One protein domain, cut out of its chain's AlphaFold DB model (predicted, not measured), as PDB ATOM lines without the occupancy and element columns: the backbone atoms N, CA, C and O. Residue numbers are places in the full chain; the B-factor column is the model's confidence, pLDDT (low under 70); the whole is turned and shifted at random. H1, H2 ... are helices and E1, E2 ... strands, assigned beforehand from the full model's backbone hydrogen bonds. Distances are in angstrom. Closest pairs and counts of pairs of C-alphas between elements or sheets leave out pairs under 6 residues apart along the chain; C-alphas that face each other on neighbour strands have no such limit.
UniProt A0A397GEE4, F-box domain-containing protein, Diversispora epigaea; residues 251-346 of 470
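What this domain is: This is residues 251 to 346 of the 470 residues of the protein "F-box domain-containing protein" of Diversispora epigaea (UniProt A0A397GEE4). A small body of short parts has one long helix, H4, running out of it: the first part of H4 packs on H2 in the body, and its residues 325 to 346 stick out as a free arm that makes much of the length. In the body, a small sheet of three strands has H1 and H3 at its margins, and H3 runs away from the sheet to a sharp turn from which H4 folds back, with H2 touching both. The printed part has 96 residues, with E1, H1, H2, E2, E3, H3 and H4 along the chain; the sheet's order is E1 - E3 - E2, antiparallel throughout, and the class is mostly helix. The whole is only just loose, close to extended, with a radius of gyration of the C-alphas of 18.4 A and spans of 66 by 27 by 19 A.

How they stand to each other: E1, residues 253 to 255, is an edge strand, antiparallel to the inner strand E3, residues 281 to 285; N 254 and O 284 are within hydrogen-bond range at 2.9 A. E2, residues 276 to 278, is the other edge strand and forms a hairpin with E3, with N 276 and O 283 at 2.9 A. The pairing is staggered: E3 pairs with E2 over 281 to 283 and with E1 over 283 to 285. H1, residues 256 to 261, only grazes the sheet with residues 256 to 259; its C-alpha 256 is 5.7 A from that of Gln 282. E1, H1, H2 (residues 267 to 271) and E2 form a split strand-helix-strand unit, two strands running the same way with E3 between them, and its crossover is right-handed. H3, residues 286 to 301, only grazes the sheet with residues 286 to 289, and touches H2 with residues 289 to 296 alone, the closest C-alphas being those of Val 269 and Met 293, 6.5 A apart. H4, residues 306 to 346, touches H2 with residues 310 to 317 alone; the closest C-alphas, of Arg 271 and Gln 314, are 5.7 A apart. H3 and H4 touch only at the corner, and only just, with 3 pairs of C-alphas within 8 A, the closest those of Ile 299 and Val 306 at 6.2 A; they run opposite ways at a shallow tilt of 16 degrees. In H1, H2 and H3 every O i to N i+4 pair is within hydrogen-bond range; in H4, 35 of 37 are.

Where its parts are: E1 begins at C-alpha 253, (157.742, 112.615, 179.652). From first to last C-alpha, E3 measures 13.3 A, H3 22.8 A and H4 59.9 A. H4 ends at C-alpha 346, (176.328, 147.463, 191.956).

The domain as a whole: The C-alphas of Gly 303 and Ile 346, the two farthest apart, are 66.9 A from each other. The printed part has no cut, its links between named elements are tight, and no printed residue is under 70 in pLDDT.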
ATOM      1  N   LYS A 251     158.106 113.080 185.284       97.31
ATOM      2  CA  LYS A 251     156.857 112.329 185.509       97.31
ATOM      3  C   LYS A 251     155.856 112.440 184.359       97.31
ATOM      4  O   LYS A 251     154.829 111.764 184.390       97.31
ATOM      5  N   LYS A 252     156.086 113.348 183.410       98.31
ATOM      6  CA  LYS A 252     155.172 113.667 182.302       98.31
ATOM      7  C   LYS A 252     155.795 113.430 180.926       98.31
ATOM      8  O   LYS A 252     155.121 113.657 179.923       98.31
ATOM      9  N   THR A 253     157.045 112.976 180.881       98.56
ATOM     10  CA  THR A 253     157.742 112.615 179.652       98.56
ATOM     11  C   THR A 253     158.143 111.146 179.662       98.56
ATOM     12  O   THR A 253     158.492 110.585 180.698       98.56
ATOM     13  N   THR A 254     158.116 110.521 178.486       98.56
ATOM     14  CA  THR A 254     158.559 109.136 178.287       98.56
ATOM     15  C   THR A 254     159.667 109.108 177.236       98.56
ATOM     16  O   THR A 254     159.599 109.814 176.227       98.56
ATOM     17  N   ARG A 255     160.712 108.305 177.466       98.38
ATOM     18  CA  ARG A 255     161.827 108.140 176.520       98.38
ATOM     19  C   ARG A 255     161.416 107.330 175.288       98.38
ATOM     20  O   ARG A 255     160.609 106.406 175.397       98.38
ATOM     21  N   ARG A 256     162.034 107.621 174.138       97.94
ATOM     22  CA  ARG A 256     161.771 106.949 172.850       97.94
ATOM     23  C   ARG A 256     161.883 105.424 172.906       97.94
ATOM     24  O   ARG A 256     161.077 104.738 172.292       97.94
ATOM     25  N   ASP A 257     162.867 104.898 173.630       97.31
ATOM     26  CA  ASP A 257     163.108 103.459 173.754       97.31
ATOM     27  C   ASP A 257     162.001 102.746 174.538       97.31
ATOM     28  O   ASP A 257     161.514 101.717 174.082       97.31
ATOM     29  N   ILE A 258     161.522 103.336 175.636       98.00
ATOM     30  CA  ILE A 258     160.355 102.830 176.382       98.00
ATOM     31  C   ILE A 258     159.102 102.874 175.493       98.00
ATOM     32  O   ILE A 258     158.363 101.895 175.405       98.00
ATOM     33  N   LEU A 259     158.882 103.982 174.771       98.12
ATOM     34  CA  LEU A 259     157.738 104.112 173.860       98.12
ATOM     35  C   LEU A 259     157.753 103.061 172.740       98.12
ATOM     36  O   LEU A 259     156.708 102.525 172.387       98.12
ATOM     37  N   TYR A 260     158.927 102.752 172.193       95.88
ATOM     38  CA  TYR A 260     159.075 101.799 171.098       95.88
ATOM     39  C   TYR A 260     159.033 100.333 171.563       95.88
ATOM     40  O   TYR A 260     158.372  99.509 170.936       95.88
ATOM     41  N   ILE A 261     159.722  99.996 172.661       96.75
ATOM     42  CA  ILE A 261     159.897  98.610 173.129       96.75
ATOM     43  C   ILE A 261     158.741  98.162 174.024       96.75
ATOM     44  O   ILE A 261     158.225  97.056 173.848       96.75
ATOM     45  N   ASP A 262     158.358  98.999 174.989       97.06
ATOM     46  CA  ASP A 262     157.405  98.631 176.036       97.06
ATOM     47  C   ASP A 262     155.984  99.081 175.700       97.06
ATOM     48  O   ASP A 262     155.037  98.455 176.164       97.06
ATOM     49  N   TRP A 263     155.818 100.167 174.930       97.19
ATOM     50  CA  TRP A 263     154.497 100.686 174.534       97.19
ATOM     51  C   TRP A 263     154.139 100.417 173.064       97.19
ATOM     52  O   TRP A 263     153.018 100.702 172.650       97.19
ATOM     53  N   ILE A 264     155.074  99.862 172.279       97.06
ATOM     54  CA  ILE A 264     154.909  99.510 170.856       97.06
ATOM     55  C   ILE A 264     154.336 100.682 170.028       97.06
ATOM     56  O   ILE A 264     153.524 100.503 169.119       97.06
ATOM     57  N   VAL A 265     154.748 101.916 170.346       98.00
ATOM     58  CA  VAL A 265     154.327 103.113 169.605       98.00
ATOM     59  C   VAL A 265     155.001 103.099 168.226       98.00
ATOM     60  O   VAL A 265     156.234 103.087 168.158       98.00
ATOM     61  N   PRO A 266     154.238 103.119 167.114       97.75
ATOM     62  CA  PRO A 266     154.808 103.093 165.773       97.75
ATOM     63  C   PRO A 266     155.716 104.297 165.511       97.75
ATOM     64  O   PRO A 266     155.375 105.433 165.843       97.75
ATOM     65  N   ASP A 267     156.840 104.070 164.828       97.25
ATOM     66  CA  ASP A 267     157.823 105.122 164.530       97.25
ATOM     67  C   ASP A 267     157.216 106.307 163.758       97.25
ATOM     68  O   ASP A 267     157.573 107.458 163.997       97.25
ATOM     69  N   ILE A 268     156.228 106.037 162.897       97.38
ATOM     70  CA  ILE A 268     155.455 107.063 162.187       97.38
ATOM     71  C   ILE A 268     154.735 108.030 163.144       97.38
ATOM     72  O   ILE A 268     154.726 109.222 162.876       97.38
ATOM     73  N   VAL A 269     154.220 107.559 164.288       98.31
ATOM     74  CA  VAL A 269     153.599 108.410 165.322       98.31
ATOM     75  C   VAL A 269     154.664 109.203 166.083       98.31
ATOM     76  O   VAL A 269     154.478 110.377 166.374       98.31
ATOM     77  N   LEU A 270     155.828 108.615 166.359       98.12
ATOM     78  CA  LEU A 270     156.921 109.328 167.035       98.12
ATOM     79  C   LEU A 270     157.542 110.442 166.169       98.12
ATOM     80  O   LEU A 270     158.155 111.362 166.708       98.12
ATOM     81  N   ARG A 271     157.378 110.387 164.838       97.56
ATOM     82  CA  ARG A 271     157.768 111.462 163.905       97.56
ATOM     83  C   ARG A 271     156.777 112.626 163.857       97.56
ATOM     84  O   ARG A 271     157.178 113.710 163.447       97.56
ATOM     85  N   THR A 272     155.521 112.436 164.270       98.12
ATOM     86  CA  THR A 272     154.499 113.504 164.282       98.12
ATOM     87  C   THR A 272     154.539 114.386 165.529       98.12
ATOM     88  O   THR A 272     153.725 115.299 165.663       98.12
ATOM     89  N   LEU A 273     155.467 114.119 166.452       98.25
ATOM     90  CA  LEU A 273     155.513 114.732 167.773       98.25
ATOM     91  C   LEU A 273     156.791 115.554 167.985       98.25
ATOM     92  O   LEU A 273     157.874 115.113 167.587       98.25
ATOM     93  N   PRO A 274     156.699 116.712 168.667       97.94
ATOM     94  CA  PRO A 274     157.875 117.388 169.193       97.94
ATOM     95  C   PRO A 274     158.530 116.532 170.292       97.94
ATOM     96  O   PRO A 274     157.882 115.693 170.926       97.94
ATOM     97  N   PHE A 275     159.821 116.748 170.532       98.19
ATOM     98  CA  PHE A 275     160.599 116.026 171.537       98.19
ATOM     99  C   PHE A 275     161.673 116.930 172.142       98.19
ATOM    100  O   PHE A 275     162.074 117.915 171.540       98.19
ATOM    101  N   VAL A 276     162.198 116.557 173.305       97.69
ATOM    102  CA  VAL A 276     163.369 117.211 173.908       97.69
ATOM    103  C   VAL A 276     164.505 116.197 173.988       97.69
ATOM    104  O   VAL A 276     164.281 115.024 174.294       97.69
ATOM    105  N   ASN A 277     165.738 116.628 173.721       96.81
ATOM    106  CA  ASN A 277     166.922 115.797 173.936       96.81
ATOM    107  C   ASN A 277     167.356 115.880 175.405       96.81
ATOM    108  O   ASN A 277     167.641 116.963 175.916       96.81
ATOM    109  N   ARG A 278     167.457 114.733 176.083       94.69
ATOM    110  CA  ARG A 278     168.001 114.618 177.440       94.69
ATOM    111  C   ARG A 278     169.195 113.669 177.422       94.69
ATOM    112  O   ARG A 278     169.051 112.446 177.436       94.69
ATOM    113  N   GLY A 279     170.391 114.249 177.334       94.31
ATOM    114  CA  GLY A 279     171.598 113.501 176.982       94.31
ATOM    115  C   GLY A 279     171.462 112.912 175.576       94.31
ATOM    116  O   GLY A 279     171.069 113.614 174.650       94.31
ATOM    117  N   ALA A 280     171.735 111.615 175.428       94.69
ATOM    118  CA  ALA A 280     171.582 110.895 174.161       94.69
ATOM    119  C   ALA A 280     170.146 110.392 173.880       94.69
ATOM    120  O   ALA A 280     169.914 109.767 172.847       94.69
ATOM    121  N   ALA A 281     169.187 110.610 174.789       96.38
ATOM    122  CA  ALA A 281     167.819 110.109 174.653       96.38
ATOM    123  C   ALA A 281     166.841 111.215 174.236       96.38
ATOM    124  O   ALA A 281     166.831 112.299 174.815       96.38
ATOM    125  N   GLN A 282     165.956 110.907 173.289       98.19
ATOM    126  CA  GLN A 282     164.782 111.730 172.996       98.19
ATOM    127  C   GLN A 282     163.662 111.395 173.985       98.19
ATOM    128  O   GLN A 282     163.344 110.217 174.191       98.19
ATOM    129  N   VAL A 283     163.062 112.423 174.582       98.56
ATOM    130  CA  VAL A 283     161.873 112.304 175.434       98.56
ATOM    131  C   VAL A 283     160.693 113.039 174.810       98.56
ATOM    132  O   VAL A 283     160.850 114.122 174.249       98.56
ATOM    133  N   TYR A 284     159.511 112.444 174.928       98.62
ATOM    134  CA  TYR A 284     158.254 112.949 174.379       98.62
ATOM    135  C   TYR A 284     157.273 113.235 175.508       98.62
ATOM    136  O   TYR A 284     157.281 112.530 176.521       98.62
ATOM    137  N   TRP A 285     156.393 114.219 175.331       98.56
ATOM    138  CA  TRP A 285     155.325 114.481 176.290       98.56
ATOM    139  C   TRP A 285     154.301 113.342 176.276       98.56
ATOM    140  O   TRP A 285     153.655 113.073 175.264       98.56
ATOM    141  N   THR A 286     154.146 112.650 177.405       98.38
ATOM    142  CA  THR A 286     153.393 111.389 177.497       98.38
ATOM    143  C   THR A 286     151.932 111.542 177.061       98.38
ATOM    144  O   THR A 286     151.378 110.653 176.418       98.38
ATOM    145  N   LYS A 287     151.308 112.684 177.381       98.06
ATOM    146  CA  LYS A 287     149.927 112.984 176.979       98.06
ATOM    147  C   LYS A 287     149.794 113.076 175.454       98.06
ATOM    148  O   LYS A 287     148.862 112.505 174.894       98.06
ATOM    149  N   ASP A 288     150.738 113.740 174.796       98.06
ATOM    150  CA  ASP A 288     150.685 113.994 173.356       98.06
ATOM    151  C   ASP A 288     150.928 112.699 172.570       98.06
ATOM    152  O   ASP A 288     150.281 112.467 171.551       98.06
ATOM    153  N   VAL A 289     151.766 111.797 173.102       98.50
ATOM    154  CA  VAL A 289     151.929 110.430 172.579       98.50
ATOM    155  C   VAL A 289     150.603 109.667 172.594       98.50
ATOM    156  O   VAL A 289     150.240 109.067 171.583       98.50
ATOM    157  N   PHE A 290     149.844 109.709 173.695       98.12
ATOM    158  CA  PHE A 290     148.532 109.054 173.754       98.12
ATOM    159  C   PHE A 290     147.515 109.685 172.791       98.12
ATOM    160  O   PHE A 290     146.786 108.959 172.116       98.12
ATOM    161  N   GLU A 291     147.475 111.016 172.683       98.12
ATOM    162  CA  GLU A 291     146.568 111.706 171.756       98.12
ATOM    163  C   GLU A 291     146.911 111.434 170.281       98.12
ATOM    164  O   GLU A 291     146.006 111.222 169.470       98.12
ATOM    165  N   ALA A 292     148.197 111.390 169.925       98.06
ATOM    166  CA  ALA A 292     148.644 111.057 168.575       98.06
ATOM    167  C   ALA A 292     148.423 109.575 168.241       98.06
ATOM    168  O   ALA A 292     147.966 109.268 167.142       98.06
ATOM    169  N   MET A 293     148.663 108.659 169.189       98.12
ATOM    170  CA  MET A 293     148.397 107.229 169.002       98.12
ATOM    171  C   MET A 293     146.898 106.941 168.842       98.12
ATOM    172  O   MET A 293     146.513 106.116 168.014       98.12
ATOM    173  N   LYS A 294     146.038 107.652 169.584       98.00
ATOM    174  CA  LYS A 294     144.582 107.582 169.409       98.00
ATOM    175  C   LYS A 294     144.178 107.994 167.986       98.00
ATOM    176  O   LYS A 294     143.550 107.198 167.296       98.00
ATOM    177  N   LYS A 295     144.606 109.177 167.527       97.44
ATOM    178  CA  LYS A 295     144.318 109.680 166.168       97.44
ATOM    179  C   LYS A 295     144.850 108.756 165.073       97.44
ATOM    180  O   LYS A 295     144.168 108.520 164.084       97.44
ATOM    181  N   TYR A 296     146.049 108.206 165.258       97.50
ATOM    182  CA  TYR A 296     146.639 107.238 164.335       97.50
ATOM    183  C   TYR A 296     145.757 105.992 164.162       97.50
ATOM    184  O   TYR A 296     145.537 105.555 163.034       97.50
ATOM    185  N   ASN A 297     145.224 105.441 165.260       96.81
ATOM    186  CA  ASN A 297     144.309 104.300 165.192       96.81
ATOM    187  C   ASN A 297     142.983 104.681 164.515       96.81
ATOM    188  O   ASN A 297     142.567 103.966 163.611       96.81
ATOM    189  N   GLU A 298     142.387 105.826 164.871       97.06
ATOM    190  CA  GLU A 298     141.143 106.331 164.259       97.06
ATOM    191  C   GLU A 298     141.266 106.459 162.727       97.06
ATOM    192  O   GLU A 298     140.412 105.964 161.996       97.06
ATOM    193  N   ILE A 299     142.362 107.048 162.232       96.38
ATOM    194  CA  ILE A 299     142.638 107.241 160.793       96.38
ATOM    195  C   ILE A 299     142.904 105.908 160.078       96.38
ATOM    196  O   ILE A 299     142.481 105.708 158.939       96.38
ATOM    197  N   ARG A 300     143.601 104.980 160.746       95.06
ATOM    198  CA  ARG A 300     143.869 103.635 160.218       95.06
ATOM    199  C   ARG A 300     142.589 102.799 160.129       95.06
ATOM    200  O   ARG A 300     142.437 102.032 159.186       95.06
ATOM    201  N   GLU A 301     141.688 102.939 161.098       95.00
ATOM    202  CA  GLU A 301     140.392 102.252 161.143       95.00
ATOM    203  C   GLU A 301     139.386 102.857 160.152       95.00
ATOM    204  O   GLU A 301     138.613 102.116 159.551       95.00
ATOM    205  N   SER A 302     139.445 104.170 159.895       94.25
ATOM    206  CA  SER A 302     138.621 104.835 158.876       94.25
ATOM    207  C   SER A 302     139.110 104.637 157.433       94.25
ATOM    208  O   SER A 302     138.488 105.155 156.508       94.25
ATOM    209  N   GLY A 303     140.232 103.936 157.221       90.56
ATOM    210  CA  GLY A 303     140.821 103.713 155.894       90.56
ATOM    211  C   GLY A 303     141.400 104.969 155.228       90.56
ATOM    212  O   GLY A 303     141.658 104.961 154.026       90.56
ATOM    213  N   CYS A 304     141.599 106.054 155.981       90.50
ATOM    214  CA  CYS A 304     142.170 107.298 155.466       90.50
ATOM    215  C   CYS A 304     143.694 107.184 155.276       90.50
ATOM    216  O   CYS A 304     144.346 106.337 155.890       90.50
ATOM    217  N   ASP A 305     144.293 108.057 154.454       94.38
ATOM    218  CA  ASP A 305     145.746 108.021 154.248       94.38
ATOM    219  C   ASP A 305     146.523 108.501 155.486       94.38
ATOM    220  O   ASP A 305     146.766 109.689 155.716       94.38
ATOM    221  N   VAL A 306     146.973 107.515 156.256       96.50
ATOM    222  CA  VAL A 306     147.869 107.658 157.403       96.50
ATOM    223  C   VAL A 306     149.177 108.373 157.032       96.50
ATOM    224  O   VAL A 306     149.748 109.046 157.890       96.50
ATOM    225  N   LYS A 307     149.675 108.259 155.787       96.50
ATOM    226  CA  LYS A 307     150.929 108.909 155.366       96.50
ATOM    227  C   LYS A 307     150.751 110.413 155.204       96.50
ATOM    228  O   LYS A 307     151.548 111.155 155.767       96.50
ATOM    229  N   SER A 308     149.708 110.855 154.499       96.56
ATOM    230  CA  SER A 308     149.324 112.268 154.392       96.56
ATOM    231  C   SER A 308     149.193 112.916 155.777       96.56
ATOM    232  O   SER A 308     149.933 113.848 156.091       96.56
ATOM    233  N   TRP A 309     148.392 112.323 156.674       97.00
ATOM    234  CA  TRP A 309     148.266 112.811 158.056       97.00
ATOM    235  C   TRP A 309     149.611 112.896 158.792       97.00
ATOM    236  O   TRP A 309     149.882 113.881 159.487       97.00
ATOM    237  N   ALA A 310     150.454 111.867 158.664       97.56
ATOM    238  CA  ALA A 310     151.743 111.836 159.339       97.56
ATOM    239  C   ALA A 310     152.700 112.908 158.803       97.56
ATOM    240  O   ALA A 310     153.391 113.541 159.599       97.56
ATOM    241  N   ASN A 311     152.705 113.160 157.493       97.62
ATOM    242  CA  ASN A 311     153.498 114.224 156.881       97.62
ATOM    243  C   ASN A 311     153.058 115.604 157.400       97.62
ATOM    244  O   ASN A 311     153.904 116.378 157.853       97.62
ATOM    245  N   ASP A 312     151.749 115.874 157.432       96.31
ATOM    246  CA  ASP A 312     151.191 117.140 157.925       96.31
ATOM    247  C   ASP A 312     151.549 117.397 159.395       96.31
ATOM    248  O   ASP A 312     151.993 118.487 159.765       96.31
ATOM    249  N   GLN A 313     151.376 116.392 160.265       97.12
ATOM    250  CA  GLN A 313     151.727 116.547 161.679       97.12
ATOM    251  C   GLN A 313     153.245 116.602 161.895       97.12
ATOM    252  O   GLN A 313     153.698 117.351 162.760       97.12
ATOM    253  N   GLN A 314     154.042 115.866 161.112       97.88
ATOM    254  CA  GLN A 314     155.502 115.953 161.163       97.88
ATOM    255  C   GLN A 314     155.987 117.358 160.782       97.88
ATOM    256  O   GLN A 314     156.913 117.867 161.410       97.88
ATOM    257  N   GLU A 315     155.365 118.014 159.802       97.19
ATOM    258  CA  GLU A 315     155.725 119.384 159.426       97.19
ATOM    259  C   GLU A 315     155.381 120.389 160.536       97.19
ATOM    260  O   GLU A 315     156.218 121.209 160.917       97.19
ATOM    261  N   ILE A 316     154.211 120.252 161.169       95.94
ATOM    262  CA  ILE A 316     153.855 121.039 162.362       95.94
ATOM    263  C   ILE A 316     154.859 120.799 163.503       95.94
ATOM    264  O   ILE A 316     155.276 121.750 164.166       95.94
ATOM    265  N   ALA A 317     155.285 119.552 163.730       97.12
ATOM    266  CA  ALA A 317     156.282 119.225 164.746       97.12
ATOM    267  C   ALA A 317     157.645 119.872 164.439       97.12
ATOM    268  O   ALA A 317     158.226 120.487 165.332       97.12
ATOM    269  N   LYS A 318     158.129 119.828 163.188       96.75
ATOM    270  CA  LYS A 318     159.357 120.537 162.773       96.75
ATOM    271  C   LYS A 318     159.263 122.042 163.025       96.75
ATOM    272  O   LYS A 318     160.210 122.623 163.547       96.75
ATOM    273  N   GLN A 319     158.132 122.667 162.692       96.56
ATOM    274  CA  GLN A 319     157.919 124.098 162.930       96.56
ATOM    275  C   GLN A 319     157.970 124.434 164.425       96.56
ATOM    276  O   GLN A 319     158.628 125.399 164.803       96.56
ATOM    277  N   ILE A 320     157.353 123.614 165.283       96.44
ATOM    278  CA  ILE A 320     157.424 123.768 166.746       96.44
ATOM    279  C   ILE A 320     158.868 123.631 167.249       96.44
ATOM    280  O   ILE A 320     159.322 124.480 168.012       96.44
ATOM    281  N   MET A 321     159.594 122.604 166.800       96.50
ATOM    282  CA  MET A 321     160.993 122.360 167.178       96.50
ATOM    283  C   MET A 321     161.925 123.503 166.744       96.50
ATOM    284  O   MET A 321     162.798 123.908 167.505       96.50
ATOM    285  N   SER A 322     161.721 124.047 165.541       95.44
ATOM    286  CA  SER A 322     162.475 125.195 165.024       95.44
ATOM    287  C   SER A 322     162.180 126.471 165.825       95.44
ATOM    288  O   SER A 322     163.093 127.156 166.281       95.44
ATOM    289  N   GLN A 323     160.898 126.752 166.088       95.44
ATOM    290  CA  GLN A 323     160.478 127.905 166.890       95.44
ATOM    291  C   GLN A 323     160.985 127.834 168.341       95.44
ATOM    292  O   GLN A 323     161.372 128.864 168.889       95.44
ATOM    293  N   ALA A 324     161.029 126.643 168.952       96.12
ATOM    294  CA  ALA A 324     161.479 126.449 170.332       96.12
ATOM    295  C   ALA A 324     162.869 127.053 170.597       96.12
ATOM    296  O   ALA A 324     163.027 127.798 171.563       96.12
ATOM    297  N   GLY A 325     163.837 126.825 169.702       94.81
ATOM    298  CA  GLY A 325     165.194 127.367 169.840       94.81
ATOM    299  C   GLY A 325     165.254 128.900 169.848       94.81
ATOM    300  O   GLY A 325     166.066 129.479 170.567       94.81
ATOM    301  N   HIS A 326     164.361 129.577 169.118       94.88
ATOM    302  CA  HIS A 326     164.285 131.040 169.132       94.88
ATOM    303  C   HIS A 326     163.760 131.585 170.470       94.88
ATOM    304  O   HIS A 326     164.291 132.576 170.968       94.88
ATOM    305  N   TYR A 327     162.770 130.928 171.088       95.25
ATOM    306  CA  TYR A 327     162.284 131.320 172.418       95.25
ATOM    307  C   TYR A 327     163.301 131.013 173.526       95.25
ATOM    308  O   TYR A 327     163.460 131.810 174.449       95.25
ATOM    309  N   GLU A 328     164.032 129.895 173.432       93.38
ATOM    310  CA  GLU A 328     165.125 129.599 174.368       93.38
ATOM    311  C   GLU A 328     166.248 130.644 174.302       93.38
ATOM    312  O   GLU A 328     166.805 131.002 175.342       93.38
ATOM    313  N   GLN A 329     166.549 131.164 173.105       93.31
ATOM    314  CA  GLN A 329     167.505 132.256 172.930       93.31
ATOM    315  C   GLN A 329     166.982 133.572 173.531       93.31
ATOM    316  O   GLN A 329     167.711 134.210 174.285       93.31
ATOM    317  N   GLU A 330     165.719 133.946 173.288       93.38
ATOM    318  CA  GLU A 330     165.118 135.165 173.864       93.38
ATOM    319  C   GLU A 330     165.120 135.125 175.411       93.38
ATOM    320  O   GLU A 330     165.486 136.105 176.066       93.38
ATOM    321  N   GLU A 331     164.821 133.966 176.015       91.31
ATOM    322  CA  GLU A 331     164.975 133.747 177.464       91.31
ATOM    323  C   GLU A 331     166.432 133.833 177.949       91.31
ATOM    324  O   GLU A 331     166.693 134.225 179.091       91.31
ATOM    325  N   HIS A 332     167.396 133.399 177.135       91.88
ATOM    326  CA  HIS A 332     168.811 133.459 177.488       91.88
ATOM    327  C   HIS A 332     169.317 134.905 177.495       91.88
ATOM    328  O   HIS A 332     169.958 135.324 178.463       91.88
ATOM    329  N   ASP A 333     168.950 135.677 176.473       91.81
ATOM    330  CA  ASP A 333     169.312 137.085 176.325       91.81
ATOM    331  C   ASP A 333     168.705 137.942 177.451       91.81
ATOM    332  O   ASP A 333     169.391 138.796 178.019       91.81
ATOM    333  N   GLU A 334     167.466 137.659 177.873       91.50
ATOM    334  CA  GLU A 334     166.845 138.289 179.049       91.50
ATOM    335  C   GLU A 334     167.623 138.022 180.345       91.50
ATOM    336  O   GLU A 334     167.822 138.933 181.159       91.50
ATOM    337  N   ARG A 335     168.087 136.782 180.556       90.38
ATOM    338  CA  ARG A 335     168.888 136.425 181.739       90.38
ATOM    339  C   ARG A 335     170.234 137.141 181.726       90.38
ATOM    340  O   ARG A 335     170.634 137.673 182.759       90.38
ATOM    341  N   ILE A 336     170.906 137.199 180.572       92.75
ATOM    342  CA  ILE A 336     172.161 137.950 180.403       92.75
ATOM    343  C   ILE A 336     171.937 139.436 180.693       92.75
ATOM    344  O   ILE A 336     172.697 140.031 181.458       92.75
ATOM    345  N   TYR A 337     170.877 140.033 180.137       92.75
ATOM    346  CA  TYR A 337     170.542 141.433 180.385       92.75
ATOM    347  C   TYR A 337     170.304 141.704 181.874       92.75
ATOM    348  O   TYR A 337     170.901 142.624 182.430       92.75
ATOM    349  N   SER A 338     169.507 140.859 182.533       89.25
ATOM    350  CA  SER A 338     169.200 140.975 183.965       89.25
ATOM    351  C   SER A 338     170.464 140.917 184.837       89.25
ATOM    352  O   SER A 338     170.607 141.695 185.777       89.25
ATOM    353  N   ILE A 339     171.414 140.030 184.514       90.19
ATOM    354  CA  ILE A 339     172.708 139.933 185.214       90.19
ATOM    355  C   ILE A 339     173.538 141.208 185.001       90.19
ATOM    356  O   ILE A 339     174.064 141.771 185.963       90.19
ATOM    357  N   ASN A 340     173.622 141.695 183.762       91.00
ATOM    358  CA  ASN A 340     174.377 142.904 183.423       91.00
ATOM    359  C   ASN A 340     173.789 144.164 184.077       91.00
ATOM    360  O   ASN A 340     174.543 145.023 184.536       91.00
ATOM    361  N   GLU A 341     172.463 144.269 184.167       89.94
ATOM    362  CA  GLU A 341     171.773 145.365 184.853       89.94
ATOM    363  C   GLU A 341     172.090 145.370 186.357       89.94
ATOM    364  O   GLU A 341     172.487 146.406 186.894       89.94
ATOM    365  N   ILE A 342     172.045 144.205 187.016       87.75
ATOM    366  CA  ILE A 342     172.451 144.047 188.424       87.75
ATOM    367  C   ILE A 342     173.921 144.453 188.623       87.75
ATOM    368  O   ILE A 342     174.223 145.244 189.518       87.75
ATOM    369  N   HIS A 343     174.837 143.978 187.771       88.06
ATOM    370  CA  HIS A 343     176.257 144.350 187.829       88.06
ATOM    371  C   HIS A 343     176.467 145.865 187.669       88.06
ATOM    372  O   HIS A 343     177.257 146.470 188.393       88.06
ATOM    373  N   HIS A 344     175.744 146.499 186.746       88.94
ATOM    374  CA  HIS A 344     175.835 147.936 186.507       88.94
ATOM    375  C   HIS A 344     175.282 148.768 187.681       88.94
ATOM    376  O   HIS A 344     175.874 149.790 188.029       88.94
ATOM    377  N   VAL A 345     174.203 148.321 188.339       87.44
ATOM    378  CA  VAL A 345     173.681 148.953 189.567       87.44
ATOM    379  C   VAL A 345     174.694 148.856 190.714       87.44
ATOM    380  O   VAL A 345     174.985 149.871 191.349       87.44
ATOM    381  N   ILE A 346     175.288 147.677 190.933       85.38
ATOM    382  CA  ILE A 346     176.328 147.463 191.956       85.38
ATOM    383  C   ILE A 346     177.532 148.387 191.707       85.38
ATOM    384  O   ILE A 346     177.984 149.077 192.620       85.38
TER     385      ILE A 346